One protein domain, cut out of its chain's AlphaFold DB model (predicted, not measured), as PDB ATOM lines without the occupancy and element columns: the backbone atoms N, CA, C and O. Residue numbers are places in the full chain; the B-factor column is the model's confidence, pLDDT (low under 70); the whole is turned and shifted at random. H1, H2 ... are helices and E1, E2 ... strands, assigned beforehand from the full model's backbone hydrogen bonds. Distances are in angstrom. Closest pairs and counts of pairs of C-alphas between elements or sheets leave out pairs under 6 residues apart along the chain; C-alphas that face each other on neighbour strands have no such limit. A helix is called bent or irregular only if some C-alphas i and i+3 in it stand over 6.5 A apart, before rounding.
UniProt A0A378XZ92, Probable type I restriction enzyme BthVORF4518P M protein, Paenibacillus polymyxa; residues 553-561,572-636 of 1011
ATOM      1  N   GLU A 553     216.291 228.164 120.247       80.81
ATOM      2  CA  GLU A 553     215.288 227.534 121.104       80.81
ATOM      3  C   GLU A 553     214.060 228.435 121.273       80.81
ATOM      4  O   GLU A 553     212.925 227.979 121.130       80.81
ATOM      5  N   LYS A 554     214.278 229.740 121.462       80.25
ATOM      6  CA  LYS A 554     213.204 230.735 121.485       80.25
ATOM      7  C   LYS A 554     212.437 230.787 120.161       80.25
ATOM      8  O   LYS A 554     211.213 230.748 120.177       80.25
ATOM      9  N   GLU A 555     213.133 230.832 119.025       80.88
ATOM     10  CA  GLU A 555     212.521 230.825 117.689       80.88
ATOM     11  C   GLU A 555     211.700 229.547 117.444       80.88
ATOM     12  O   GLU A 555     210.603 229.607 116.883       80.88
ATOM     13  N   ARG A 556     212.206 228.386 117.885       81.12
ATOM     14  CA  ARG A 556     211.491 227.104 117.827       81.12
ATOM     15  C   ARG A 556     210.216 227.146 118.668       81.12
ATOM     16  O   ARG A 556     209.144 226.853 118.145       81.12
ATOM     17  N   LEU A 557     210.315 227.558 119.932       77.94
ATOM     18  CA  LEU A 557     209.163 227.697 120.830       77.94
ATOM     19  C   LEU A 557     208.147 228.717 120.312       77.94
ATOM     20  O   LEU A 557     206.941 228.517 120.447       77.94
ATOM     21  N   ASP A 558     208.601 229.807 119.696       78.12
ATOM     22  CA  ASP A 558     207.718 230.791 119.079       78.12
ATOM     23  C   ASP A 558     206.924 230.186 117.921       78.12
ATOM     24  O   ASP A 558     205.712 230.401 117.854       78.12
ATOM     25  N   LYS A 559     207.556 229.380 117.059       81.06
ATOM     26  CA  LYS A 559     206.858 228.644 115.992       81.06
ATOM     27  C   LYS A 559     205.857 227.634 116.551       81.06
ATOM     28  O   LYS A 559     204.708 227.638 116.117       81.06
ATOM     29  N   GLU A 560     206.263 226.816 117.522       80.69
ATOM     30  CA  GLU A 560     205.408 225.780 118.118       80.69
ATOM     31  C   GLU A 560     204.177 226.386 118.812       80.69
ATOM     32  O   GLU A 560     203.050 225.964 118.569       80.69
ATOM     33  N   VAL A 561     204.358 227.444 119.604       79.69
ATOM     34  CA  VAL A 561     203.251 228.112 120.307       79.69
ATOM     35  C   VAL A 561     202.347 228.896 119.351       79.69
ATOM     36  O   VAL A 561     201.141 228.974 119.579       79.69
ATOM     37  N   ILE A 572     187.785 234.148 134.429       88.69
ATOM     38  CA  ILE A 572     188.296 235.424 134.934       88.69
ATOM     39  C   ILE A 572     187.941 235.539 136.413       88.69
ATOM     40  O   ILE A 572     186.782 235.376 136.784       88.69
ATOM     41  N   ASP A 573     188.934 235.852 137.238       84.00
ATOM     42  CA  ASP A 573     188.778 236.045 138.677       84.00
ATOM     43  C   ASP A 573     189.611 237.245 139.168       84.00
ATOM     44  O   ASP A 573     190.434 237.804 138.431       84.00
ATOM     45  N   ARG A 574     189.405 237.668 140.416       83.62
ATOM     46  CA  ARG A 574     190.265 238.630 141.119       83.62
ATOM     47  C   ARG A 574     190.867 237.958 142.340       83.62
ATOM     48  O   ARG A 574     190.153 237.622 143.277       83.62
ATOM     49  N   LYS A 575     192.190 237.797 142.342       81.56
ATOM     50  CA  LYS A 575     192.921 237.151 143.438       81.56
ATOM     51  C   LYS A 575     194.088 238.018 143.888       81.56
ATOM     52  O   LYS A 575     194.677 238.747 143.086       81.56
ATOM     53  N   GLN A 576     194.404 237.929 145.175       81.75
ATOM     54  CA  GLN A 576     195.637 238.477 145.720       81.75
ATOM     55  C   GLN A 576     196.779 237.541 145.333       81.75
ATOM     56  O   GLN A 576     196.731 236.345 145.619       81.75
ATOM     57  N   ILE A 577     197.782 238.076 144.650       76.62
ATOM     58  CA  ILE A 577     198.962 237.324 144.231       76.62
ATOM     59  C   ILE A 577     200.212 237.998 144.781       76.62
ATOM     60  O   ILE A 577     200.252 239.220 144.920       76.62
ATOM     61  N   THR A 578     201.233 237.199 145.078       75.62
ATOM     62  CA  THR A 578     202.544 237.702 145.498       75.62
ATOM     63  C   THR A 578     203.527 237.511 144.356       75.62
ATOM     64  O   THR A 578     203.823 236.375 143.991       75.62
ATOM     65  N   VAL A 579     204.042 238.602 143.789       69.12
ATOM     66  CA  VAL A 579     205.041 238.567 142.709       69.12
ATOM     67  C   VAL A 579     206.267 239.349 143.165       69.12
ATOM     68  O   VAL A 579     206.166 240.522 143.514       69.12
ATOM     69  N   ALA A 580     207.430 238.688 143.209       64.12
ATOM     70  CA  ALA A 580     208.700 239.271 143.664       64.12
ATOM     71  C   ALA A 580     208.639 239.953 145.054       64.12
ATOM     72  O   ALA A 580     209.300 240.962 145.285       64.12
ATOM     73  N   GLY A 581     207.843 239.403 145.981       68.62
ATOM     74  CA  GLY A 581     207.704 239.912 147.353       68.62
ATOM     75  C   GLY A 581     206.656 241.015 147.546       68.62
ATOM     76  O   GLY A 581     206.449 241.444 148.676       68.62
ATOM     77  N   TYR A 582     205.962 241.438 146.485       70.94
ATOM     78  CA  TYR A 582     204.866 242.406 146.558       70.94
ATOM     79  C   TYR A 582     203.519 241.706 146.395       70.94
ATOM     80  O   TYR A 582     203.335 240.929 145.456       70.94
ATOM     81  N   THR A 583     202.580 241.982 147.301       78.25
ATOM     82  CA  THR A 583     201.203 241.484 147.236       78.25
ATOM     83  C   THR A 583     200.313 242.489 146.518       78.25
ATOM     84  O   THR A 583     200.137 243.618 146.970       78.25
ATOM     85  N   GLU A 584     199.717 242.082 145.401       79.81
ATOM     86  CA  GLU A 584     198.744 242.902 144.678       79.81
ATOM     87  C   GLU A 584     197.467 242.114 144.383       79.81
ATOM     88  O   GLU A 584     197.498 240.931 144.036       79.81
ATOM     89  N   THR A 585     196.316 242.776 144.521       83.56
ATOM     90  CA  THR A 585     195.023 242.215 144.119       83.56
ATOM     91  C   THR A 585     194.766 242.594 142.671       83.56
ATOM     92  O   THR A 585     194.412 243.733 142.364       83.56
ATOM     93  N   THR A 586     194.935 241.637 141.763       83.56
ATOM     94  CA  THR A 586     194.850 241.882 140.319       83.56
ATOM     95  C   THR A 586     193.886 240.917 139.638       83.56
ATOM     96  O   THR A 586     193.364 239.975 140.241       83.56
ATOM     97  N   ARG A 587     193.576 241.203 138.372       86.38
ATOM     98  CA  ARG A 587     192.746 240.330 137.542       86.38
ATOM     99  C   ARG A 587     193.580 239.138 137.095       86.38
ATOM    100  O   ARG A 587     194.652 239.303 136.514       86.38
ATOM    101  N   VAL A 588     193.030 237.956 137.310       87.69
ATOM    102  CA  VAL A 588     193.681 236.685 137.048       87.69
ATOM    103  C   VAL A 588     192.831 235.870 136.075       87.69
ATOM    104  O   VAL A 588     191.606 235.855 136.166       87.69
ATOM    105  N   TYR A 589     193.487 235.201 135.133       89.94
ATOM    106  CA  TYR A 589     192.868 234.284 134.181       89.94
ATOM    107  C   TYR A 589     193.288 232.864 134.548       89.94
ATOM    108  O   TYR A 589     194.464 232.528 134.461       89.94
ATOM    109  N   THR A 590     192.345 232.039 134.977       85.88
ATOM    110  CA  THR A 590     192.606 230.678 135.458       85.88
ATOM    111  C   THR A 590     192.034 229.642 134.503       85.88
ATOM    112  O   THR A 590     190.900 229.796 134.043       85.88
ATOM    113  N   TYR A 591     192.786 228.578 134.241       84.44
ATOM    114  CA  TYR A 591     192.324 227.407 133.500       84.44
ATOM    115  C   TYR A 591     193.070 226.162 133.997       84.44
ATOM    116  O   TYR A 591     194.299 226.156 134.012       84.44
ATOM    117  N   LYS A 592     192.344 225.119 134.431       84.25
ATOM    118  CA  LYS A 592     192.910 223.963 135.165       84.25
ATOM    119  C   LYS A 592     193.808 224.440 136.333       84.25
ATOM    120  O   LYS A 592     193.376 225.285 137.117       84.25
ATOM    121  N   ASN A 593     195.038 223.942 136.445       86.31
ATOM    122  CA  ASN A 593     196.048 224.365 137.424       86.31
ATOM    123  C   ASN A 593     196.908 225.562 136.970       86.31
ATOM    124  O   ASN A 593     197.849 225.950 137.669       86.31
ATOM    125  N   TYR A 594     196.587 226.163 135.821       86.94
ATOM    126  CA  TYR A 594     197.300 227.309 135.275       86.94
ATOM    127  C   TYR A 594     196.617 228.633 135.610       86.94
ATOM    128  O   TYR A 594     195.390 228.770 135.614       86.94
ATOM    129  N   MET A 595     197.443 229.647 135.842       87.00
ATOM    130  CA  MET A 595     197.028 230.982 136.238       87.00
ATOM    131  C   MET A 595     197.853 232.043 135.500       87.00
ATOM    132  O   MET A 595     199.076 232.034 135.556       87.00
ATOM    133  N   ILE A 596     197.191 232.986 134.826       88.06
ATOM    134  CA  ILE A 596     197.823 234.095 134.101       88.06
ATOM    135  C   ILE A 596     197.448 235.413 134.769       88.06
ATOM    136  O   ILE A 596     196.276 235.676 135.036       88.06
ATOM    137  N   THR A 597     198.428 236.281 134.983       86.81
ATOM    138  CA  THR A 597     198.223 237.594 135.603       86.81
ATOM    139  C   THR A 597     199.103 238.659 134.962       86.81
ATOM    140  O   THR A 597     200.192 238.356 134.476       86.81
ATOM    141  N   LYS A 598     198.628 239.910 134.931       84.88
ATOM    142  CA  LYS A 598     199.407 241.047 134.431       84.88
ATOM    143  C   LYS A 598     200.101 241.736 135.598       84.88
ATOM    144  O   LYS A 598     199.422 242.296 136.452       84.88
ATOM    145  N   SER A 599     201.428 241.745 135.579       77.62
ATOM    146  CA  SER A 599     202.254 242.412 136.585       77.62
ATOM    147  C   SER A 599     203.433 243.109 135.898       77.62
ATOM    148  O   SER A 599     203.973 242.594 134.916       77.62
ATOM    149  N   TRP A 600     203.794 244.317 136.345       74.50
ATOM    150  CA  TRP A 600     204.870 245.146 135.760       74.50
ATOM    151  C   TRP A 600     204.796 245.313 134.224       74.50
ATOM    152  O   TRP A 600     205.810 245.343 133.533       74.50
ATOM    153  N   GLY A 601     203.582 245.410 133.666       73.94
ATOM    154  CA  GLY A 601     203.361 245.643 132.228       73.94
ATOM    155  C   GLY A 601     203.378 244.398 131.328       73.94
ATOM    156  O   GLY A 601     203.147 244.529 130.128       73.94
ATOM    157  N   MET A 602     203.558 243.201 131.890       82.25
ATOM    158  CA  MET A 602     203.674 241.925 131.170       82.25
ATOM    159  C   MET A 602     202.728 240.870 131.762       82.25
ATOM    160  O   MET A 602     202.414 240.910 132.951       82.25
ATOM    161  N   TYR A 603     202.271 239.920 130.946       86.19
ATOM    162  CA  TYR A 603     201.539 238.742 131.409       86.19
ATOM    163  C   TYR A 603     202.500 237.626 131.838       86.19
ATOM    164  O   TYR A 603     203.347 237.198 131.059       86.19
ATOM    165  N   ARG A 604     202.350 237.160 133.082       85.12
ATOM    166  CA  ARG A 604     203.104 236.063 133.708       85.12
ATOM    167  C   ARG A 604     202.216 234.835 133.869       85.12
ATOM    168  O   ARG A 604     201.013 234.986 134.099       85.12
ATOM    169  N   VAL A 605     202.810 233.648 133.769       85.62
ATOM    170  CA  VAL A 605     202.118 232.352 133.831       85.62
ATOM    171  C   VAL A 605     202.591 231.563 135.049       85.62
ATOM    172  O   VAL A 605     203.787 231.412 135.283       85.62
ATOM    173  N   PHE A 606     201.639 231.034 135.804       84.88
ATOM    174  CA  PHE A 606     201.850 230.246 137.009       84.88
ATOM    175  C   PHE A 606     201.186 228.877 136.841       84.88
ATOM    176  O   PHE A 606     200.086 228.800 136.294       84.88
ATOM    177  N   LYS A 607     201.833 227.822 137.337       84.50
ATOM    178  CA  LYS A 607     201.300 226.457 137.444       84.50
ATOM    179  C   LYS A 607     201.378 226.049 138.915       84.50
ATOM    180  O   LYS A 607     202.433 226.201 139.527       84.50
ATOM    181  N   ASP A 608     200.260 225.634 139.509       82.44
ATOM    182  CA  ASP A 608     200.194 225.211 140.924       82.44
ATOM    183  C   ASP A 608     200.778 226.244 141.915       82.44
ATOM    184  O   ASP A 608     201.454 225.921 142.890       82.44
ATOM    185  N   GLY A 609     200.555 227.534 141.635       74.12
ATOM    186  CA  GLY A 609     201.021 228.646 142.472       74.12
ATOM    187  C   GLY A 609     202.502 229.018 142.313       74.12
ATOM    188  O   GLY A 609     202.926 230.020 142.888       74.12
ATOM    189  N   LYS A 610     203.279 228.283 141.507       77.75
ATOM    190  CA  LYS A 610     204.667 228.628 141.160       77.75
ATOM    191  C   LYS A 610     204.729 229.269 139.780       77.75
ATOM    192  O   LYS A 610     204.041 228.839 138.856       77.75
ATOM    193  N   GLU A 611     205.538 230.314 139.640       79.75
ATOM    194  CA  GLU A 611     205.790 230.925 138.333       79.75
ATOM    195  C   GLU A 611     206.535 229.916 137.452       79.75
ATOM    196  O   GLU A 611     207.531 229.331 137.878       79.75
ATOM    197  N   VAL A 612     206.033 229.690 136.240       76.38
ATOM    198  CA  VAL A 612     206.734 228.872 135.248       76.38
ATOM    199  C   VAL A 612     207.918 229.707 134.753       76.38
ATOM    200  O   VAL A 612     207.712 230.842 134.316       76.38
ATOM    201  N   ASP A 613     209.151 229.193 134.867       59.66
ATOM    202  CA  ASP A 613     210.362 229.929 134.473       59.66
ATOM    203  C   ASP A 613     210.264 230.331 132.992       59.66
ATOM    204  O   ASP A 613     210.252 229.497 132.088       59.66
ATOM    205  N   THR A 614     210.091 231.631 132.748       58.50
ATOM    206  CA  THR A 614     209.714 232.194 131.444       58.50
ATOM    207  C   THR A 614     210.748 233.199 130.958       58.50
ATOM    208  O   THR A 614     210.412 234.240 130.392       58.50
ATOM    209  N   SER A 615     212.033 232.858 131.076       56.31
ATOM    210  CA  SER A 615     213.092 233.554 130.324       56.31
ATOM    211  C   SER A 615     212.808 233.603 128.805       56.31
ATOM    212  O   SER A 615     213.269 234.515 128.117       56.31
ATOM    213  N   LEU A 616     211.978 232.683 128.291       54.78
ATOM    214  CA  LEU A 616     211.668 232.514 126.868       54.78
ATOM    215  C   LEU A 616     210.349 233.167 126.395       54.78
ATOM    216  O   LEU A 616     210.275 233.563 125.231       54.78
ATOM    217  N   LYS A 617     209.334 233.362 127.255       60.22
ATOM    218  CA  LYS A 617     208.046 233.987 126.870       60.22
ATOM    219  C   LYS A 617     207.486 234.937 127.916       60.22
ATOM    220  O   LYS A 617     206.575 234.624 128.677       60.22
ATOM    221  N   THR A 618     207.995 236.157 127.861       59.31
ATOM    222  CA  THR A 618     207.451 237.318 128.549       59.31
ATOM    223  C   THR A 618     206.671 238.181 127.559       59.31
ATOM    224  O   THR A 618     207.262 238.825 126.696       59.31
ATOM    225  N   THR A 619     205.331 238.162 127.608       63.38
ATOM    226  CA  THR A 619     204.502 238.825 126.581       63.38
ATOM    227  C   THR A 619     203.719 240.014 127.135       63.38
ATOM    228  O   THR A 619     203.222 240.014 128.262       63.38
ATOM    229  N   SER A 620     203.579 241.065 126.324       70.38
ATOM    230  CA  SER A 620     202.759 242.241 126.653       70.38
ATOM    231  C   SER A 620     201.269 242.022 126.356       70.38
ATOM    232  O   SER A 620     200.426 242.818 126.776       70.38
ATOM    233  N   ARG A 621     200.928 240.931 125.652       81.00
ATOM    234  CA  ARG A 621     199.584 240.622 125.151       81.00
ATOM    235  C   ARG A 621     199.022 239.348 125.782       81.00
ATOM    236  O   ARG A 621     199.613 238.276 125.694       81.00
ATOM    237  N   LEU A 622     197.813 239.454 126.333       83.06
ATOM    238  CA  LEU A 622     197.114 238.349 127.000       83.06
ATOM    239  C   LEU A 622     196.907 237.136 126.085       83.06
ATOM    240  O   LEU A 622     197.044 236.001 126.528       83.06
ATOM    241  N   ASN A 623     196.577 237.369 124.812       81.56
ATOM    242  CA  ASN A 623     196.291 236.291 123.864       81.56
ATOM    243  C   ASN A 623     197.511 235.394 123.619       81.56
ATOM    244  O   ASN A 623     197.352 234.192 123.445       81.56
ATOM    245  N   GLU A 624     198.720 235.951 123.647       79.19
ATOM    246  CA  GLU A 624     199.957 235.182 123.492       79.19
ATOM    247  C   GLU A 624     200.255 234.354 124.749       79.19
ATOM    248  O   GLU A 624     200.657 233.198 124.639       79.19
ATOM    249  N   ALA A 625     199.977 234.900 125.940       83.19
ATOM    250  CA  ALA A 625     200.100 234.162 127.199       83.19
ATOM    251  C   ALA A 625     199.096 232.997 127.282       83.19
ATOM    252  O   ALA A 625     199.449 231.905 127.721       83.19
ATOM    253  N   LYS A 626     197.862 233.195 126.797       85.94
ATOM    254  CA  LYS A 626     196.850 232.130 126.702       85.94
ATOM    255  C   LYS A 626     197.265 231.012 125.736       85.94
ATOM    256  O   LYS A 626     197.114 229.845 126.081       85.94
ATOM    257  N   ARG A 627     197.830 231.352 124.567       83.75
ATOM    258  CA  ARG A 627     198.388 230.366 123.614       83.75
ATOM    259  C   ARG A 627     199.552 229.584 124.209       83.75
ATOM    260  O   ARG A 627     199.646 228.381 124.006       83.75
ATOM    261  N   PHE A 628     200.424 230.252 124.962       84.81
ATOM    262  CA  PHE A 628     201.540 229.587 125.625       84.81
ATOM    263  C   PHE A 628     201.068 228.569 126.669       84.81
ATOM    264  O   PHE A 628     201.567 227.451 126.691       84.81
ATOM    265  N   VAL A 629     200.051 228.905 127.469       83.75
ATOM    266  CA  VAL A 629     199.431 227.943 128.396       83.75
ATOM    267  C   VAL A 629     198.781 226.774 127.647       83.75
ATOM    268  O   VAL A 629     198.936 225.634 128.068       83.75
ATOM    269  N   ALA A 630     198.115 227.024 126.517       82.06
ATOM    270  CA  ALA A 630     197.545 225.963 125.685       82.06
ATOM    271  C   ALA A 630     198.619 224.989 125.151       82.06
ATOM    272  O   ALA A 630     198.442 223.776 125.231       82.06
ATOM    273  N   TYR A 631     199.770 225.508 124.704       83.94
ATOM    274  CA  TYR A 631     200.936 224.697 124.329       83.94
ATOM    275  C   TYR A 631     201.448 223.840 125.500       83.94
ATOM    276  O   TYR A 631     201.658 222.639 125.333       83.94
ATOM    277  N   LEU A 632     201.602 224.422 126.696       82.31
ATOM    278  CA  LEU A 632     202.070 223.687 127.881       82.31
ATOM    279  C   LEU A 632     201.125 222.539 128.263       82.31
ATOM    280  O   LEU A 632     201.588 221.452 128.589       82.31
ATOM    281  N   ILE A 633     199.813 222.751 128.146       79.31
ATOM    282  CA  ILE A 633     198.798 221.720 128.411       79.31
ATOM    283  C   ILE A 633     198.889 220.577 127.393       79.31
ATOM    284  O   ILE A 633     198.851 219.416 127.789       79.31
ATOM    285  N   SER A 634     199.088 220.889 126.107       75.38
ATOM    286  CA  SER A 634     199.257 219.866 125.062       75.38
ATOM    287  C   SER A 634     200.501 218.991 125.274       75.38
ATOM    288  O   SER A 634     200.518 217.819 124.901       75.38
ATOM    289  N   LYS A 635     201.535 219.548 125.919       72.88
ATOM    290  CA  LYS A 635     202.771 218.842 126.267       72.88
ATOM    291  C   LYS A 635     202.605 218.008 127.540       72.88
ATOM    292  O   LYS A 635     203.017 216.852 127.545       72.88
ATOM    293  N   ASP A 636     201.941 218.551 128.563       67.75
ATOM    294  CA  ASP A 636     201.612 217.832 129.803       67.75
ATOM    295  C   ASP A 636     200.728 216.595 129.537       67.75
ATOM    296  O   ASP A 636     200.943 215.546 130.140       67.75
TER     297      ASP A 636
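This is residues 553 to 561 and 572 to 636 of the 1011 residues of the protein "Probable type I restriction enzyme BthVORF4518P M protein" of Paenibacillus polymyxa (UniProt A0A378XZ92). A strongly twisted antiparallel sheet, ordered E1, E2, E3, E4 with E1 and E2 bent, has H2 packed over E3 and E4, and short H1, away from the sheet, meets residues 627 to 631 of H2 with its last residue, Val 561, closest, the two helices about perpendicular. The 74 printed residues, with H1, E1, E2, E3, E4, H2 in chain order, are mixed helix and strand, compact (radius of gyration of the C-alphas 12.1 A), spanning 34 by 23 by 19 A.

H1, residues 553 to 561, touches H2, residues 622 to 636, about perpendicular at 87 degrees; their closest C-alphas, Val 561 and Tyr 631, are 5.8 A apart. E1, residues 572 to 579, E2, 582 to 591, E3, 594 to 599, and E4, 602 to 607, form a meander of successive hairpins: N 577 and O 584 are 2.9 A apart, N 589 and O 596 2.8 A, N 597 and O 604 3.0 A. H2 is on the sheet, height 9.5 A; its closest C-alphas to E4, Leu 622 and Tyr 603, are 6.3 A apart. Both helices have every O i to N i+4 pair within hydrogen-bond range.

H1 begins at C-alpha 553 (215.288, 227.534, 121.104); E2 measures 23.5 A; H2, 21.2 A, ends at C-alpha 636 (201.612, 217.832, 129.803).

Residues 562 to 571 are cut, a 22.2 A gap. The E4 to H2 link is long. Residues 579 to 581, 613 to 619 and 636 are under 70.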